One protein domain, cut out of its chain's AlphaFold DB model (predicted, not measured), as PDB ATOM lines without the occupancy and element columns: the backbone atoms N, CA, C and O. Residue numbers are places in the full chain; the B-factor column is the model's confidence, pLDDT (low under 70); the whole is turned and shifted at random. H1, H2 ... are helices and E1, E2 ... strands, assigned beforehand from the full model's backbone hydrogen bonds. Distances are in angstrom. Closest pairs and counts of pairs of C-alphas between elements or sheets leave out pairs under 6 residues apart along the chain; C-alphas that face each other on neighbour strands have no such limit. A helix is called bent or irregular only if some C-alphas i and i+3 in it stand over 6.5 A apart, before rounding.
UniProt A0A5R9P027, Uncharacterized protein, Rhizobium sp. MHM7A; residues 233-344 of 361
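What this domain is: This is residues 233 to 344 of the 361 residues of an uncharacterized protein of Rhizobium sp. MHM7A (UniProt A0A5R9P027). A strongly twisted, five-stranded antiparallel sheet has H2 packed along one face, while the longer helix H1 stands off the sheet and only grazes it with residues 262 to 266. A long loop, residues 300 to 315, joins E2 to E3, and the first stretch, residues 233 to 251, pairs briefly with edge strand E1. The printed part has 112 residues, with two named helices and five named strands in the chain order H1 E1 H2 E2 E3 E4 E5; the sheet order is E1 E5 E4 E3 E2. The class is mixed, helices and strands, with under half of the residues in named elements. The whole is compact, with a radius of gyration of the C-alphas of 13.2 A and spans of 36 by 29 by 24 A.

Where its parts are: Residues 233 to 251 hold no named element. H1 is residues 252 to 266, 18.5 A long, beginning at C-alpha 252 (274.731, 206.456, 107.470); it is irregular, with C-alphas 261 and 264 7.5 A apart. E1 is residues 275 to 279. H2 is residues 282 to 292, 15.3 A long. E2 is residues 295 to 299 and E3 residues 316 to 320. E4 is residues 324 to 330, 20.5 A long. E5 is residues 337 to 343, 20.1 A long, ending at C-alpha 343 (269.665, 226.337, 119.788).

How they stand to each other: E2, E3, E4 and E5 form a meander, each strand the antiparallel neighbour of the one before. In the hairpin E4 and E5, N 340 and O 327 are 2.8 A apart. In the hairpin E3 and E4, N 319 and O 326 are 2.8 A apart. In the hairpin E2 and E3, N 297 and O 318 are 2.9 A apart. E1 is antiparallel to E5, with N 277 and O 339 3.0 A apart. Residues 241 to 242 pair antiparallel with residues 275 to 276 of E1. H2 is on the sheet at a height of 7.6 A, making two layers, a helix on one face of a sheet. It lies over E4, with 7 of its 11 C-alphas on E4 and 2 on E5, only just not over E5; it runs along the strands, at 1 degree to E4 on the local plane. The closest C-alphas of H2 and E4 are those of Leu 282 and Ser 330, 6.4 A. The closest C-alphas of H1 and E5 are those of Leu 266 and Tyr 342, 7.3 A. H1 and H2 are apart. Every O i to N i+4 pair is within hydrogen-bond range in H2, and 9 of 11 in H1.

The domain as a whole: The C-alphas farthest apart, those of Asn 234 and Ala 306, are 39.3 A apart. The printed part has no cut. The link from E2 to E3 is long, with 16 residues. The mean pLDDT of the printed part is 79.4; 27 residues are under 70, among them residues 241 to 256.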
ATOM      1  N   ALA A 233     275.836 222.787 130.513       63.16
ATOM      2  CA  ALA A 233     276.485 222.120 131.644       63.16
ATOM      3  C   ALA A 233     276.164 222.786 132.998       63.16
ATOM      4  O   ALA A 233     276.167 222.129 134.028       63.16
ATOM      5  N   ASN A 234     275.813 224.077 133.018       67.25
ATOM      6  CA  ASN A 234     275.403 224.757 134.254       67.25
ATOM      7  C   ASN A 234     273.938 224.482 134.630       67.25
ATOM      8  O   ASN A 234     273.497 224.876 135.708       67.25
ATOM      9  N   ARG A 235     273.163 223.877 133.723       70.81
ATOM     10  CA  ARG A 235     271.750 223.540 133.928       70.81
ATOM     11  C   ARG A 235     271.559 222.085 134.328       70.81
ATOM     12  O   ARG A 235     270.539 221.762 134.921       70.81
ATOM     13  N   THR A 236     272.514 221.223 133.989       75.50
ATOM     14  CA  THR A 236     272.448 219.781 134.239       75.50
ATOM     15  C   THR A 236     273.829 219.240 134.583       75.50
ATOM     16  O   THR A 236     274.781 219.577 133.888       75.50
ATOM     17  N   ASP A 237     273.914 218.291 135.512       70.94
ATOM     18  CA  ASP A 237     275.169 217.598 135.854       70.94
ATOM     19  C   ASP A 237     275.563 216.493 134.841       70.94
ATOM     20  O   ASP A 237     276.401 215.642 135.127       70.94
ATOM     21  N   ALA A 238     274.926 216.460 133.665       70.75
ATOM     22  CA  ALA A 238     275.178 215.461 132.631       70.75
ATOM     23  C   ALA A 238     276.390 215.833 131.763       70.75
ATOM     24  O   ALA A 238     276.560 216.988 131.373       70.75
ATOM     25  N   GLU A 239     277.188 214.832 131.395       73.38
ATOM     26  CA  GLU A 239     278.270 214.985 130.422       73.38
ATOM     27  C   GLU A 239     277.677 215.054 129.008       73.38
ATOM     28  O   GLU A 239     277.072 214.095 128.516       73.38
ATOM     29  N   TRP A 240     277.814 216.210 128.360       76.25
ATOM     30  CA  TRP A 240     277.325 216.448 127.006       76.25
ATOM     31  C   TRP A 240     278.452 216.283 125.990       76.25
ATOM     32  O   TRP A 240     279.527 216.851 126.146       76.25
ATOM     33  N   GLY A 241     278.179 215.542 124.918       68.69
ATOM     34  CA  GLY A 241     279.050 215.452 123.749       68.69
ATOM     35  C   GLY A 241     278.391 216.037 122.504       68.69
ATOM     36  O   GLY A 241     277.210 216.384 122.506       68.69
ATOM     37  N   ILE A 242     279.142 216.101 121.408       67.94
ATOM     38  CA  ILE A 242     278.598 216.410 120.081       67.94
ATOM     39  C   ILE A 242     278.097 215.122 119.420       67.94
ATOM     40  O   ILE A 242     278.761 214.084 119.469       67.94
ATOM     41  N   LEU A 243     276.936 215.189 118.767       68.56
ATOM     42  CA  LEU A 243     276.292 214.046 118.126       68.56
ATOM     43  C   LEU A 243     277.171 213.390 117.055       68.56
ATOM     44  O   LEU A 243     277.193 212.165 116.971       68.56
ATOM     45  N   LEU A 244     277.957 214.167 116.301       61.38
ATOM     46  CA  LEU A 244     278.956 213.649 115.358       61.38
ATOM     47  C   LEU A 244     279.922 212.629 115.986       61.38
ATOM     48  O   LEU A 244     280.280 211.636 115.346       61.38
ATOM     49  N   ASN A 245     280.307 212.842 117.246       56.53
ATOM     50  CA  ASN A 245     281.269 211.991 117.945       56.53
ATOM     51  C   ASN A 245     280.644 210.665 118.397       56.53
ATOM     52  O   ASN A 245     281.361 209.690 118.648       56.53
ATOM     53  N   ASN A 246     279.312 210.570 118.430       56.22
ATOM     54  CA  ASN A 246     278.615 209.335 118.748       56.22
ATOM     55  C   ASN A 246     278.857 208.281 117.648       56.22
ATOM     56  O   ASN A 246     278.516 208.478 116.481       56.22
ATOM     57  N   ALA A 247     279.437 207.137 118.023       54.22
ATOM     58  CA  ALA A 247     279.773 206.060 117.088       54.22
ATOM     59  C   ALA A 247     278.554 205.528 116.312       54.22
ATOM     60  O   ALA A 247     278.671 205.225 115.127       54.22
ATOM     61  N   MET A 248     277.370 205.487 116.931       57.19
ATOM     62  CA  MET A 248     276.136 205.064 116.259       57.19
ATOM     63  C   MET A 248     275.673 206.088 115.224       57.19
ATOM     64  O   MET A 248     275.212 205.710 114.153       57.19
ATOM     65  N   PHE A 249     275.836 207.384 115.494       60.09
ATOM     66  CA  PHE A 249     275.461 208.449 114.557       60.09
ATOM     67  C   PHE A 249     276.401 208.552 113.340       60.09
ATOM     68  O   PHE A 249     276.072 209.169 112.321       60.09
ATOM     69  N   ARG A 250     277.580 207.923 113.411       54.59
ATOM     70  CA  ARG A 250     278.468 207.751 112.253       54.59
ATOM     71  C   ARG A 250     277.947 206.712 111.256       54.59
ATOM     72  O   ARG A 250     278.377 206.733 110.107       54.59
ATOM     73  N   ASN A 251     276.989 205.866 111.644       55.28
ATOM     74  CA  ASN A 251     276.297 204.978 110.713       55.28
ATOM     75  C   ASN A 251     275.378 205.797 109.769       55.28
ATOM     76  O   ASN A 251     274.511 206.529 110.259       55.28
ATOM     77  N   PRO A 252     275.512 205.671 108.431       53.94
ATOM     78  CA  PRO A 252     274.731 206.456 107.470       53.94
ATOM     79  C   PRO A 252     273.215 206.281 107.592       53.94
ATOM     80  O   PRO A 252     272.476 207.255 107.453       53.94
ATOM     81  N   GLN A 253     272.744 205.068 107.896       57.84
ATOM     82  CA  GLN A 253     271.318 204.788 108.056       57.84
ATOM     83  C   GLN A 253     270.778 205.513 109.290       57.84
ATOM     84  O   GLN A 253     269.818 206.276 109.184       57.84
ATOM     85  N   VAL A 254     271.446 205.358 110.441       62.59
ATOM     86  CA  VAL A 254     271.089 206.041 111.699       62.59
ATOM     87  C   VAL A 254     271.095 207.557 111.511       62.59
ATOM     88  O   VAL A 254     270.154 208.237 111.916       62.59
ATOM     89  N   ARG A 255     272.113 208.091 110.832       68.44
ATOM     90  CA  ARG A 255     272.209 209.514 110.495       68.44
ATOM     91  C   ARG A 255     271.054 209.981 109.612       68.44
ATOM     92  O   ARG A 255     270.484 211.034 109.881       68.44
ATOM     93  N   GLY A 256     270.697 209.220 108.577       67.25
ATOM     94  CA  GLY A 256     269.574 209.529 107.686       67.25
ATOM     95  C   GLY A 256     268.230 209.537 108.419       67.25
ATOM     96  O   GLY A 256     267.438 210.467 108.264       67.25
ATOM     97  N   ILE A 257     268.010 208.557 109.294       70.94
ATOM     98  CA  ILE A 257     266.822 208.468 110.152       70.94
ATOM     99  C   ILE A 257     266.752 209.659 111.110       70.94
ATOM    100  O   ILE A 257     265.713 210.308 111.232       70.94
ATOM    101  N   PHE A 258     267.869 209.995 111.746       76.69
ATOM    102  CA  PHE A 258     267.924 211.115 112.672       76.69
ATOM    103  C   PHE A 258     267.730 212.459 111.951       76.69
ATOM    104  O   PHE A 258     266.964 213.301 112.423       76.69
ATOM    105  N   LYS A 259     268.318 212.633 110.755       75.62
ATOM    106  CA  LYS A 259     268.038 213.767 109.852       75.62
ATOM    107  C   LYS A 259     266.544 213.890 109.579       75.62
ATOM    108  O   LYS A 259     265.997 214.975 109.735       75.62
ATOM    109  N   TYR A 260     265.864 212.795 109.255       79.44
ATOM    110  CA  TYR A 260     264.420 212.803 109.027       79.44
ATOM    111  C   TYR A 260     263.607 213.204 110.267       79.44
ATOM    112  O   TYR A 260     262.711 214.040 110.159       79.44
ATOM    113  N   PHE A 261     263.934 212.674 111.450       81.94
ATOM    114  CA  PHE A 261     263.237 213.027 112.695       81.94
ATOM    115  C   PHE A 261     263.426 214.489 113.098       81.94
ATOM    116  O   PHE A 261     262.510 215.104 113.654       81.94
ATOM    117  N   MET A 262     264.601 215.046 112.811       80.44
ATOM    118  CA  MET A 262     265.023 216.361 113.283       80.44
ATOM    119  C   MET A 262     264.871 217.479 112.247       80.44
ATOM    120  O   MET A 262     264.909 218.648 112.628       80.44
ATOM    121  N   ALA A 263     264.639 217.155 110.969       75.56
ATOM    122  CA  ALA A 263     264.597 218.115 109.860       75.56
ATOM    123  C   ALA A 263     263.650 219.302 110.104       75.56
ATOM    124  O   ALA A 263     263.988 220.442 109.801       75.56
ATOM    125  N   SER A 264     262.475 219.062 110.690       73.75
ATOM    126  CA  SER A 264     261.501 220.126 110.974       73.75
ATOM    127  C   SER A 264     261.848 220.988 112.193       73.75
ATOM    128  O   SER A 264     261.234 222.038 112.379       73.75
ATOM    129  N   ARG A 265     262.799 220.554 113.029       76.75
ATOM    130  CA  ARG A 265     263.177 221.230 114.280       76.75
ATOM    131  C   ARG A 265     264.479 222.005 114.172       76.75
ATOM    132  O   ARG A 265     264.568 223.085 114.739       76.75
ATOM    133  N   LEU A 266     265.460 221.464 113.452       70.75
ATOM    134  CA  LEU A 266     266.797 222.052 113.378       70.75
ATOM    135  C   LEU A 266     266.883 223.243 112.420       70.75
ATOM    136  O   LEU A 266     267.770 224.072 112.583       70.75
ATOM    137  N   LYS A 267     265.949 223.378 111.467       71.94
ATOM    138  CA  LYS A 267     265.997 224.419 110.425       71.94
ATOM    139  C   LYS A 267     267.366 224.399 109.723       71.94
ATOM    140  O   LYS A 267     267.692 223.378 109.126       71.94
ATOM    141  N   ASP A 268     268.152 225.470 109.835       60.84
ATOM    142  CA  ASP A 268     269.499 225.582 109.257       60.84
ATOM    143  C   ASP A 268     270.613 225.108 110.212       60.84
ATOM    144  O   ASP A 268     271.782 225.078 109.828       60.84
ATOM    145  N   PHE A 269     270.288 224.749 111.461       63.91
ATOM    146  CA  PHE A 269     271.281 224.279 112.425       63.91
ATOM    147  C   PHE A 269     271.839 222.910 112.005       63.91
ATOM    148  O   PHE A 269     271.065 221.983 111.727       63.91
ATOM    149  N   PRO A 270     273.170 222.746 111.969       65.25
ATOM    150  CA  PRO A 270     273.777 221.543 111.432       65.25
ATOM    151  C   PRO A 270     273.620 220.377 112.423       65.25
ATOM    152  O   PRO A 270     273.948 220.462 113.606       65.25
ATOM    153  N   ILE A 271     273.041 219.273 111.937       71.38
ATOM    154  CA  ILE A 271     272.636 218.128 112.771       71.38
ATOM    155  C   ILE A 271     273.803 217.423 113.464       71.38
ATOM    156  O   ILE A 271     273.630 216.790 114.500       71.38
ATOM    157  N   ASP A 272     274.989 217.517 112.885       67.00
ATOM    158  CA  ASP A 272     276.228 216.981 113.428       67.00
ATOM    159  C   ASP A 272     276.708 217.754 114.664       67.00
ATOM    160  O   ASP A 272     277.345 217.141 115.513       67.00
ATOM    161  N   GLN A 273     276.334 219.028 114.822       67.06
ATOM    162  CA  GLN A 273     276.647 219.860 115.993       67.06
ATOM    163  C   GLN A 273     275.600 219.785 117.113       67.06
ATOM    164  O   GLN A 273     275.723 220.476 118.127       67.06
ATOM    165  N   VAL A 274     274.561 218.960 116.960       75.56
ATOM    166  CA  VAL A 274     273.561 218.732 118.012       75.56
ATOM    167  C   VAL A 274     274.251 218.145 119.239       75.56
ATOM    168  O   VAL A 274     275.031 217.201 119.132       75.56
ATOM    169  N   GLY A 275     273.962 218.690 120.416       78.81
ATOM    170  CA  GLY A 275     274.448 218.118 121.662       78.81
ATOM    171  C   GLY A 275     273.737 216.830 121.989       78.81
ATOM    172  O   GLY A 275     272.534 216.738 121.789       78.81
ATOM    173  N   VAL A 276     274.463 215.841 122.494       84.12
ATOM    174  CA  VAL A 276     273.902 214.556 122.894       84.12
ATOM    175  C   VAL A 276     274.410 214.144 124.264       84.12
ATOM    176  O   VAL A 276     275.597 214.251 124.565       84.12
ATOM    177  N   THR A 277     273.507 213.624 125.083       86.06
ATOM    178  CA  THR A 277     273.852 212.903 126.306       86.06
ATOM    179  C   THR A 277     272.900 211.729 126.509       86.06
ATOM    180  O   THR A 277     271.867 211.611 125.837       86.06
ATOM    181  N   ARG A 278     273.270 210.821 127.408       87.19
ATOM    182  CA  ARG A 278     272.525 209.601 127.712       87.19
ATOM    183  C   ARG A 278     272.141 209.592 129.185       87.19
ATOM    184  O   ARG A 278     272.999 209.731 130.047       87.19
ATOM    185  N   PHE A 279     270.872 209.312 129.448       88.44
ATOM    186  CA  PHE A 279     270.331 209.060 130.781       88.44
ATOM    187  C   PHE A 279     270.051 207.567 130.961       88.44
ATOM    188  O   PHE A 279     269.860 206.839 129.978       88.44
ATOM    189  N   ALA A 280     270.022 207.079 132.201       90.19
ATOM    190  CA  ALA A 280     269.765 205.666 132.457       90.19
ATOM    191  C   ALA A 280     268.319 205.288 132.105       90.19
ATOM    192  O   ALA A 280     268.079 204.176 131.631       90.19
ATOM    193  N   THR A 281     267.376 206.215 132.297       92.38
ATOM    194  CA  THR A 281     265.948 206.039 131.990       92.38
ATOM    195  C   THR A 281     265.330 207.314 131.415       92.38
ATOM    196  O   THR A 281     265.894 208.401 131.545       92.38
ATOM    197  N   LEU A 282     264.156 207.186 130.789       93.88
ATOM    198  CA  LEU A 282     263.384 208.336 130.313       93.88
ATOM    199  C   LEU A 282     262.819 209.157 131.478       93.88
ATOM    200  O   LEU A 282     262.785 210.380 131.419       93.88
ATOM    201  N   GLU A 283     262.412 208.500 132.561       94.38
ATOM    202  CA  GLU A 283     261.907 209.165 133.760       94.38
ATOM    203  C   GLU A 283     262.977 210.050 134.411       94.38
ATOM    204  O   GLU A 283     262.680 211.160 134.853       94.38
ATOM    205  N   GLU A 284     264.226 209.580 134.432       93.06
ATOM    206  CA  GLU A 284     265.369 210.354 134.913       93.06
ATOM    207  C   GLU A 284     265.643 211.572 134.028       93.06
ATOM    208  O   GLU A 284     265.794 212.674 134.556       93.06
ATOM    209  N   SER A 285     265.665 211.406 132.698       94.06
ATOM    210  CA  SER A 285     265.919 212.538 131.801       94.06
ATOM    211  C   SER A 285     264.838 213.606 131.924       94.06
ATOM    212  O   SER A 285     265.159 214.791 131.978       94.06
ATOM    213  N   ILE A 286     263.568 213.204 132.046       95.44
ATOM    214  CA  ILE A 286     262.459 214.136 132.260       95.44
ATOM    215  C   ILE A 286     262.624 214.869 133.588       95.44
ATOM    216  O   ILE A 286     262.510 216.088 133.603       95.44
ATOM    217  N   ALA A 287     262.913 214.165 134.686       94.44
ATOM    218  CA  ALA A 287     263.069 214.792 135.996       94.44
ATOM    219  C   ALA A 287     264.196 215.842 135.999       94.44
ATOM    220  O   ALA A 287     263.968 216.981 136.398       94.44
ATOM    221  N   VAL A 288     265.378 215.485 135.485       93.00
ATOM    222  CA  VAL A 288     266.540 216.388 135.435       93.00
ATOM    223  C   VAL A 288     266.276 217.592 134.526       93.00
ATOM    224  O   VAL A 288     266.571 218.727 134.896       93.00
ATOM    225  N   LEU A 289     265.704 217.373 133.339       93.69
ATOM    226  CA  LEU A 289     265.473 218.450 132.373       93.69
ATOM    227  C   LEU A 289     264.287 219.348 132.757       93.69
ATOM    228  O   LEU A 289     264.346 220.549 132.506       93.69
ATOM    229  N   SER A 290     263.245 218.816 133.406       95.12
ATOM    230  CA  SER A 290     262.127 219.613 133.938       95.12
ATOM    231  C   SER A 290     262.569 220.594 135.025       95.12
ATOM    232  O   SER A 290     262.012 221.684 135.107       95.12
ATOM    233  N   ASP A 291     263.557 220.230 135.845       90.50
ATOM    234  CA  ASP A 291     264.101 221.126 136.874       90.50
ATOM    235  C   ASP A 291     265.007 222.215 136.263       90.50
ATOM    236  O   ASP A 291     265.097 223.332 136.777       90.50
ATOM    237  N   ALA A 292     265.660 221.895 135.146       88.06
ATOM    238  CA  ALA A 292     266.649 222.730 134.471       88.06
ATOM    239  C   ALA A 292     266.057 223.734 133.461       88.06
ATOM    240  O   ALA A 292     266.676 224.764 133.162       88.06
ATOM    241  N   PHE A 293     264.879 223.437 132.910       90.62
ATOM    242  CA  PHE A 293     264.246 224.215 131.847       90.62
ATOM    243  C   PHE A 293     262.851 224.702 132.256       90.62
ATOM    244  O   PHE A 293     262.056 223.934 132.790       90.62
ATOM    245  N   PRO A 294     262.516 225.975 131.983       86.94
ATOM    246  CA  PRO A 294     261.258 226.568 132.433       86.94
ATOM    247  C   PRO A 294     260.026 226.051 131.678       86.94
ATOM    248  O   PRO A 294     258.917 226.125 132.209       86.94
ATOM    249  N   GLU A 295     260.191 225.559 130.449       92.69
ATOM    250  CA  GLU A 295     259.099 225.040 129.630       92.69
ATOM    251  C   GLU A 295     259.320 223.567 129.298       92.69
ATOM    252  O   GLU A 295     260.402 223.169 128.870       92.69
ATOM    253  N   HIS A 296     258.259 222.774 129.443       95.44
ATOM    254  CA  HIS A 296     258.221 221.351 129.120       95.44
ATOM    255  C   HIS A 296     256.918 221.018 128.397       95.44
ATOM    256  O   HIS A 296     255.834 221.426 128.824       95.44
ATOM    257  N   LYS A 297     257.013 220.255 127.310       95.06
ATOM    258  CA  LYS A 297     255.858 219.670 126.624       95.06
ATOM    259  C   LYS A 297     256.167 218.261 126.136       95.06
ATOM    260  O   LYS A 297     257.279 217.957 125.716       95.06
ATOM    261  N   GLU A 298     255.153 217.409 126.141       95.31
ATOM    262  CA  GLU A 298     255.201 216.108 125.478       95.31
ATOM    263  C   GLU A 298     254.678 216.250 124.043       95.31
ATOM    264  O   GLU A 298     253.651 216.890 123.800       95.31
ATOM    265  N   VAL A 299     255.393 215.665 123.086       89.94
ATOM    266  CA  VAL A 299     255.007 215.612 121.675       89.94
ATOM    267  C   VAL A 299     254.957 214.168 121.186       89.94
ATOM    268  O   VAL A 299     255.438 213.236 121.835       89.94
ATOM    269  N   ALA A 300     254.329 213.979 120.024       88.44
ATOM    270  CA  ALA A 300     254.149 212.657 119.444       88.44
ATOM    271  C   ALA A 300     255.497 211.927 119.263       88.44
ATOM    272  O   ALA A 300     256.496 212.579 118.935       88.44
ATOM    273  N   PRO A 301     255.519 210.590 119.430       89.88
ATOM    274  CA  PRO A 301     256.691 209.781 119.134       89.88
ATOM    275  C   PRO A 301     257.231 210.017 117.728       89.88
ATOM    276  O   PRO A 301     256.467 210.292 116.795       89.88
ATOM    277  N   PHE A 302     258.532 209.813 117.560       86.94
ATOM    278  CA  PHE A 302     259.097 209.669 116.232       86.94
ATOM    279  C   PHE A 302     258.638 208.364 115.603       86.94
ATOM    280  O   PHE A 302     258.722 207.302 116.217       86.94
ATOM    281  N   ASP A 303     258.140 208.461 114.372       83.69
ATOM    282  CA  ASP A 303     257.711 207.329 113.560       83.69
ATOM    283  C   ASP A 303     258.685 207.185 112.392       83.69
ATOM    284  O   ASP A 303     258.883 208.130 111.623       83.69
ATOM    285  N   GLY A 304     259.303 206.008 112.271       70.50
ATOM    286  CA  GLY A 304     260.261 205.692 111.209       70.50
ATOM    287  C   GLY A 304     259.666 205.745 109.798       70.50
ATOM    288  O   GLY A 304     260.410 205.766 108.814       70.50
ATOM    289  N   GLY A 305     258.335 205.783 109.679       76.19
ATOM    290  CA  GLY A 305     257.624 205.952 108.421       76.19
ATOM    291  C   GLY A 305     258.020 204.898 107.389       76.19
ATOM    292  O   GLY A 305     258.133 203.710 107.690       76.19
ATOM    293  N   ALA A 306     258.236 205.336 106.149       69.50
ATOM    294  CA  ALA A 306     258.682 204.456 105.069       69.50
ATOM    295  C   ALA A 306     260.162 204.044 105.189       69.50
ATOM    296  O   ALA A 306     260.543 203.038 104.598       69.50
ATOM    297  N   MET A 307     260.984 204.795 105.934       61.44
ATOM    298  CA  MET A 307     262.419 204.510 106.075       61.44
ATOM    299  C   MET A 307     262.695 203.391 107.078       61.44
ATOM    300  O   MET A 307     263.591 202.582 106.867       61.44
ATOM    301  N   MET A 308     261.900 203.314 108.147       67.56
ATOM    302  CA  MET A 308     261.909 202.204 109.100       67.56
ATOM    303  C   MET A 308     260.474 201.802 109.459       67.56
ATOM    304  O   MET A 308     259.943 202.227 110.492       67.56
ATOM    305  N   PRO A 309     259.823 200.978 108.621       72.50
ATOM    306  CA  PRO A 309     258.447 200.566 108.856       72.50
ATOM    307  C   PRO A 309     258.272 199.874 110.213       72.50
ATOM    308  O   PRO A 309     258.934 198.884 110.515       72.50
ATOM    309  N   GLY A 310     257.345 200.389 111.023       78.19
ATOM    310  CA  GLY A 310     257.015 199.835 112.340       78.19
ATOM    311  C   GLY A 310     257.899 200.325 113.490       78.19
ATOM    312  O   GLY A 310     257.591 200.020 114.641       78.19
ATOM    313  N   TYR A 311     258.945 201.106 113.211       80.50
ATOM    314  CA  TYR A 311     259.762 201.731 114.246       80.50
ATOM    315  C   TYR A 311     259.052 202.932 114.873       80.50
ATOM    316  O   TYR A 311     258.604 203.834 114.158       80.50
ATOM    317  N   ARG A 312     258.983 202.958 116.208       84.81
ATOM    318  CA  ARG A 312     258.468 204.089 116.986       84.81
ATOM    319  C   ARG A 312     259.231 204.249 118.286       84.81
ATOM    320  O   ARG A 312     259.380 203.276 119.020       84.81
ATOM    321  N   THR A 313     259.622 205.480 118.587       87.19
ATOM    322  CA  THR A 313     260.202 205.827 119.886       87.19
ATOM    323  C   THR A 313     259.123 205.848 120.974       87.19
ATOM    324  O   THR A 313     257.921 205.740 120.708       87.19
ATOM    325  N   SER A 314     259.531 206.069 122.222       91.12
ATOM    326  CA  SER A 314     258.640 206.616 123.248       91.12
ATOM    327  C   SER A 314     258.096 207.995 122.831       91.12
ATOM    328  O   SER A 314     258.609 208.597 121.876       91.12
ATOM    329  N   PRO A 315     257.094 208.546 123.547       92.75
ATOM    330  CA  PRO A 315     256.791 209.971 123.455       92.75
ATOM    331  C   PRO A 315     258.067 210.806 123.587       92.75
ATOM    332  O   PRO A 315     258.991 210.441 124.324       92.75
ATOM    333  N   VAL A 316     258.129 211.889 122.816       93.12
ATOM    334  CA  VAL A 316     259.269 212.805 122.818       93.12
ATOM    335  C   VAL A 316     258.942 213.930 123.785       93.12
ATOM    336  O   VAL A 316     257.900 214.571 123.664       93.12
ATOM    337  N   HIS A 317     259.826 214.187 124.740       96.25
ATOM    338  CA  HIS A 317     259.678 215.296 125.675       96.25
ATOM    339  C   HIS A 317     260.581 216.438 125.232       96.25
ATOM    340  O   HIS A 317     261.780 216.242 125.054       96.25
ATOM    341  N   GLU A 318     259.997 217.611 125.020       94.81
ATOM    342  CA  GLU A 318     260.681 218.819 124.574       94.81
ATOM    343  C   GLU A 318     260.743 219.825 125.724       94.81
ATOM    344  O   GLU A 318     259.725 220.137 126.348       94.81
ATOM    345  N   PHE A 319     261.944 220.328 125.975       94.06
ATOM    346  CA  PHE A 319     262.284 221.296 127.004       94.06
ATOM    347  C   PHE A 319     262.868 222.531 126.341       94.06
ATOM    348  O   PHE A 319     263.719 222.405 125.463       94.06
ATOM    349  N   THR A 320     262.436 223.720 126.744       88.94
ATOM    350  CA  THR A 320     262.957 224.964 126.170       88.94
ATOM    351  C   THR A 320     263.054 226.071 127.206       88.94
ATOM    352  O   THR A 320     262.363 226.081 128.222       88.94
ATOM    353  N   ASP A 321     263.959 227.005 126.953       83.69
ATOM    354  CA  ASP A 321     264.125 228.247 127.705       83.69
ATOM    355  C   ASP A 321     264.033 229.496 126.808       83.69
ATOM    356  O   ASP A 321     264.419 230.595 127.211       83.69
ATOM    357  N   GLY A 322     263.579 229.313 125.566       77.12
ATOM    358  CA  GLY A 322     263.520 230.345 124.535       77.12
ATOM    359  C   GLY A 322     264.819 230.554 123.748       77.12
ATOM    360  O   GLY A 322     264.752 231.084 122.643       77.12
ATOM    361  N   LYS A 323     265.978 230.100 124.240       76.00
ATOM    362  CA  LYS A 323     267.270 230.161 123.524       76.00
ATOM    363  C   LYS A 323     267.704 228.814 122.978       76.00
ATOM    364  O   LYS A 323     268.436 228.740 122.001       76.00
ATOM    365  N   MET A 324     267.250 227.742 123.600       80.81
ATOM    366  CA  MET A 324     267.668 226.391 123.294       80.81
ATOM    367  C   MET A 324     266.525 225.431 123.541       80.81
ATOM    368  O   MET A 324     265.715 225.626 124.447       80.81
ATOM    369  N   THR A 325     266.480 224.395 122.720       88.50
ATOM    370  CA  THR A 325     265.571 223.279 122.883       88.50
ATOM    371  C   THR A 325     266.369 222.013 123.152       88.50
ATOM    372  O   THR A 325     267.332 221.707 122.450       88.50
ATOM    373  N   VAL A 326     265.944 221.265 124.165       91.62
ATOM    374  CA  VAL A 326     266.392 219.902 124.431       91.62
ATOM    375  C   VAL A 326     265.214 218.973 124.196       91.62
ATOM    376  O   VAL A 326     264.145 219.174 124.762       91.62
ATOM    377  N   ILE A 327     265.395 217.943 123.380       94.06
ATOM    378  CA  ILE A 327     264.429 216.851 123.277       94.06
ATOM    379  C   ILE A 327     265.002 215.596 123.914       94.06
ATOM    380  O   ILE A 327     266.194 215.340 123.798       94.06
ATOM    381  N   THR A 328     264.170 214.777 124.540       94.69
ATOM    382  CA  THR A 328     264.579 213.455 125.021       94.69
ATOM    383  C   THR A 328     263.515 212.411 124.732       94.69
ATOM    384  O   THR A 328     262.315 212.696 124.755       94.69
ATOM    385  N   PHE A 329     263.969 211.206 124.408       94.19
ATOM    386  CA  PHE A 329     263.135 210.039 124.159       94.19
ATOM    387  C   PHE A 329     263.975 208.764 124.309       94.19
ATOM    388  O   PHE A 329     265.205 208.810 124.385       94.19
ATOM    389  N   SER A 330     263.299 207.621 124.344       91.56
ATOM    390  CA  SER A 330     263.906 206.288 124.305       91.56
ATOM    391  C   SER A 330     263.444 205.548 123.052       91.56
ATOM    392  O   SER A 330     262.305 205.717 122.610       91.56
ATOM    393  N   ASP A 331     264.315 204.727 122.475       80.69
ATOM    394  CA  ASP A 331     263.986 203.968 121.263       80.69
ATOM    395  C   ASP A 331     263.017 202.813 121.558       80.69
ATOM    396  O   ASP A 331     262.172 202.483 120.729       80.69
ATOM    397  N   LEU A 332     263.097 202.218 122.757       76.31
ATOM    398  CA  LEU A 332     262.221 201.140 123.221       76.31
ATOM    399  C   LEU A 332     261.930 201.254 124.730       76.31
ATOM    400  O   LEU A 332     262.756 201.778 125.479       76.31
ATOM    401  N   PRO A 333     260.803 200.696 125.216       70.19
ATOM    402  CA  PRO A 333     260.523 200.616 126.647       70.19
ATOM    403  C   PRO A 333     261.651 199.907 127.410       70.19
ATOM    404  O   PRO A 333     262.030 198.787 127.067       70.19
ATOM    405  N   GLY A 334     262.166 200.549 128.461       70.75
ATOM    406  CA  GLY A 334     263.257 200.010 129.281       70.75
ATOM    407  C   GLY A 334     264.658 200.179 128.684       70.75
ATOM    408  O   GLY A 334     265.620 199.689 129.274       70.75
ATOM    409  N   MET A 335     264.791 200.867 127.546       83.19
ATOM    410  CA  MET A 335     266.087 201.330 127.057       83.19
ATOM    411  C   MET A 335     266.472 202.687 127.667       83.19
ATOM    412  O   MET A 335     265.595 203.453 128.073       83.19
ATOM    413  N   PRO A 336     267.780 202.996 127.709       87.06
ATOM    414  CA  PRO A 336     268.270 204.327 128.046       87.06
ATOM    415  C   PRO A 336     267.601 205.406 127.197       87.06
ATOM    416  O   PRO A 336     267.325 205.188 126.014       87.06
ATOM    417  N   ALA A 337     267.387 206.577 127.788       90.69
ATOM    418  CA  ALA A 337     266.938 207.741 127.044       90.69
ATOM    419  C   ALA A 337     268.139 208.537 126.540       90.69
ATOM    420  O   ALA A 337     269.136 208.709 127.246       90.69
ATOM    421  N   TYR A 338     268.019 209.055 125.326       90.00
ATOM    422  CA  TYR A 338     268.960 210.022 124.788       90.00
ATOM    423  C   TYR A 338     268.328 211.402 124.843       90.00
ATOM    424  O   TYR A 338     267.122 211.553 124.628       90.00
ATOM    425  N   ALA A 339     269.133 212.405 125.169       91.31
ATOM    426  CA  ALA A 339     268.737 213.799 125.092       91.31
ATOM    427  C   ALA A 339     269.568 214.508 124.030       91.31
ATOM    428  O   ALA A 339     270.777 214.294 123.942       91.31
ATOM    429  N   TYR A 340     268.903 215.342 123.238       90.19
ATOM    430  CA  TYR A 340     269.471 216.056 122.110       90.19
ATOM    431  C   TYR A 340     269.208 217.548 122.258       90.19
ATOM    432  O   TYR A 340     268.049 217.956 122.325       90.19
ATOM    433  N   ALA A 341     270.266 218.349 122.307       87.50
ATOM    434  CA  ALA A 341     270.202 219.784 122.546       87.50
ATOM    435  C   ALA A 341     270.610 220.582 121.303       87.50
ATOM    436  O   ALA A 341     271.604 220.266 120.650       87.50
ATOM    437  N   TYR A 342     269.849 221.622 120.980       82.69
ATOM    438  CA  TYR A 342     270.115 222.512 119.851       82.69
ATOM    439  C   TYR A 342     269.541 223.913 120.117       82.69
ATOM    440  O   TYR A 342     268.543 224.047 120.831       82.69
ATOM    441  N   PRO A 343     270.149 224.980 119.576       76.50
ATOM    442  CA  PRO A 343     269.665 226.337 119.788       76.50
ATOM    443  C   PRO A 343     268.297 226.550 119.124       76.50
ATOM    444  O   PRO A 343     268.028 226.055 118.029       76.50
ATOM    445  N   ASN A 344     267.440 227.333 119.776       68.81
ATOM    446  CA  ASN A 344     266.312 227.978 119.117       68.81
ATOM    447  C   ASN A 344     266.869 229.182 118.355       68.81
ATOM    448  O   ASN A 344     267.772 229.843 118.859       68.81
TER     449      ASN A 344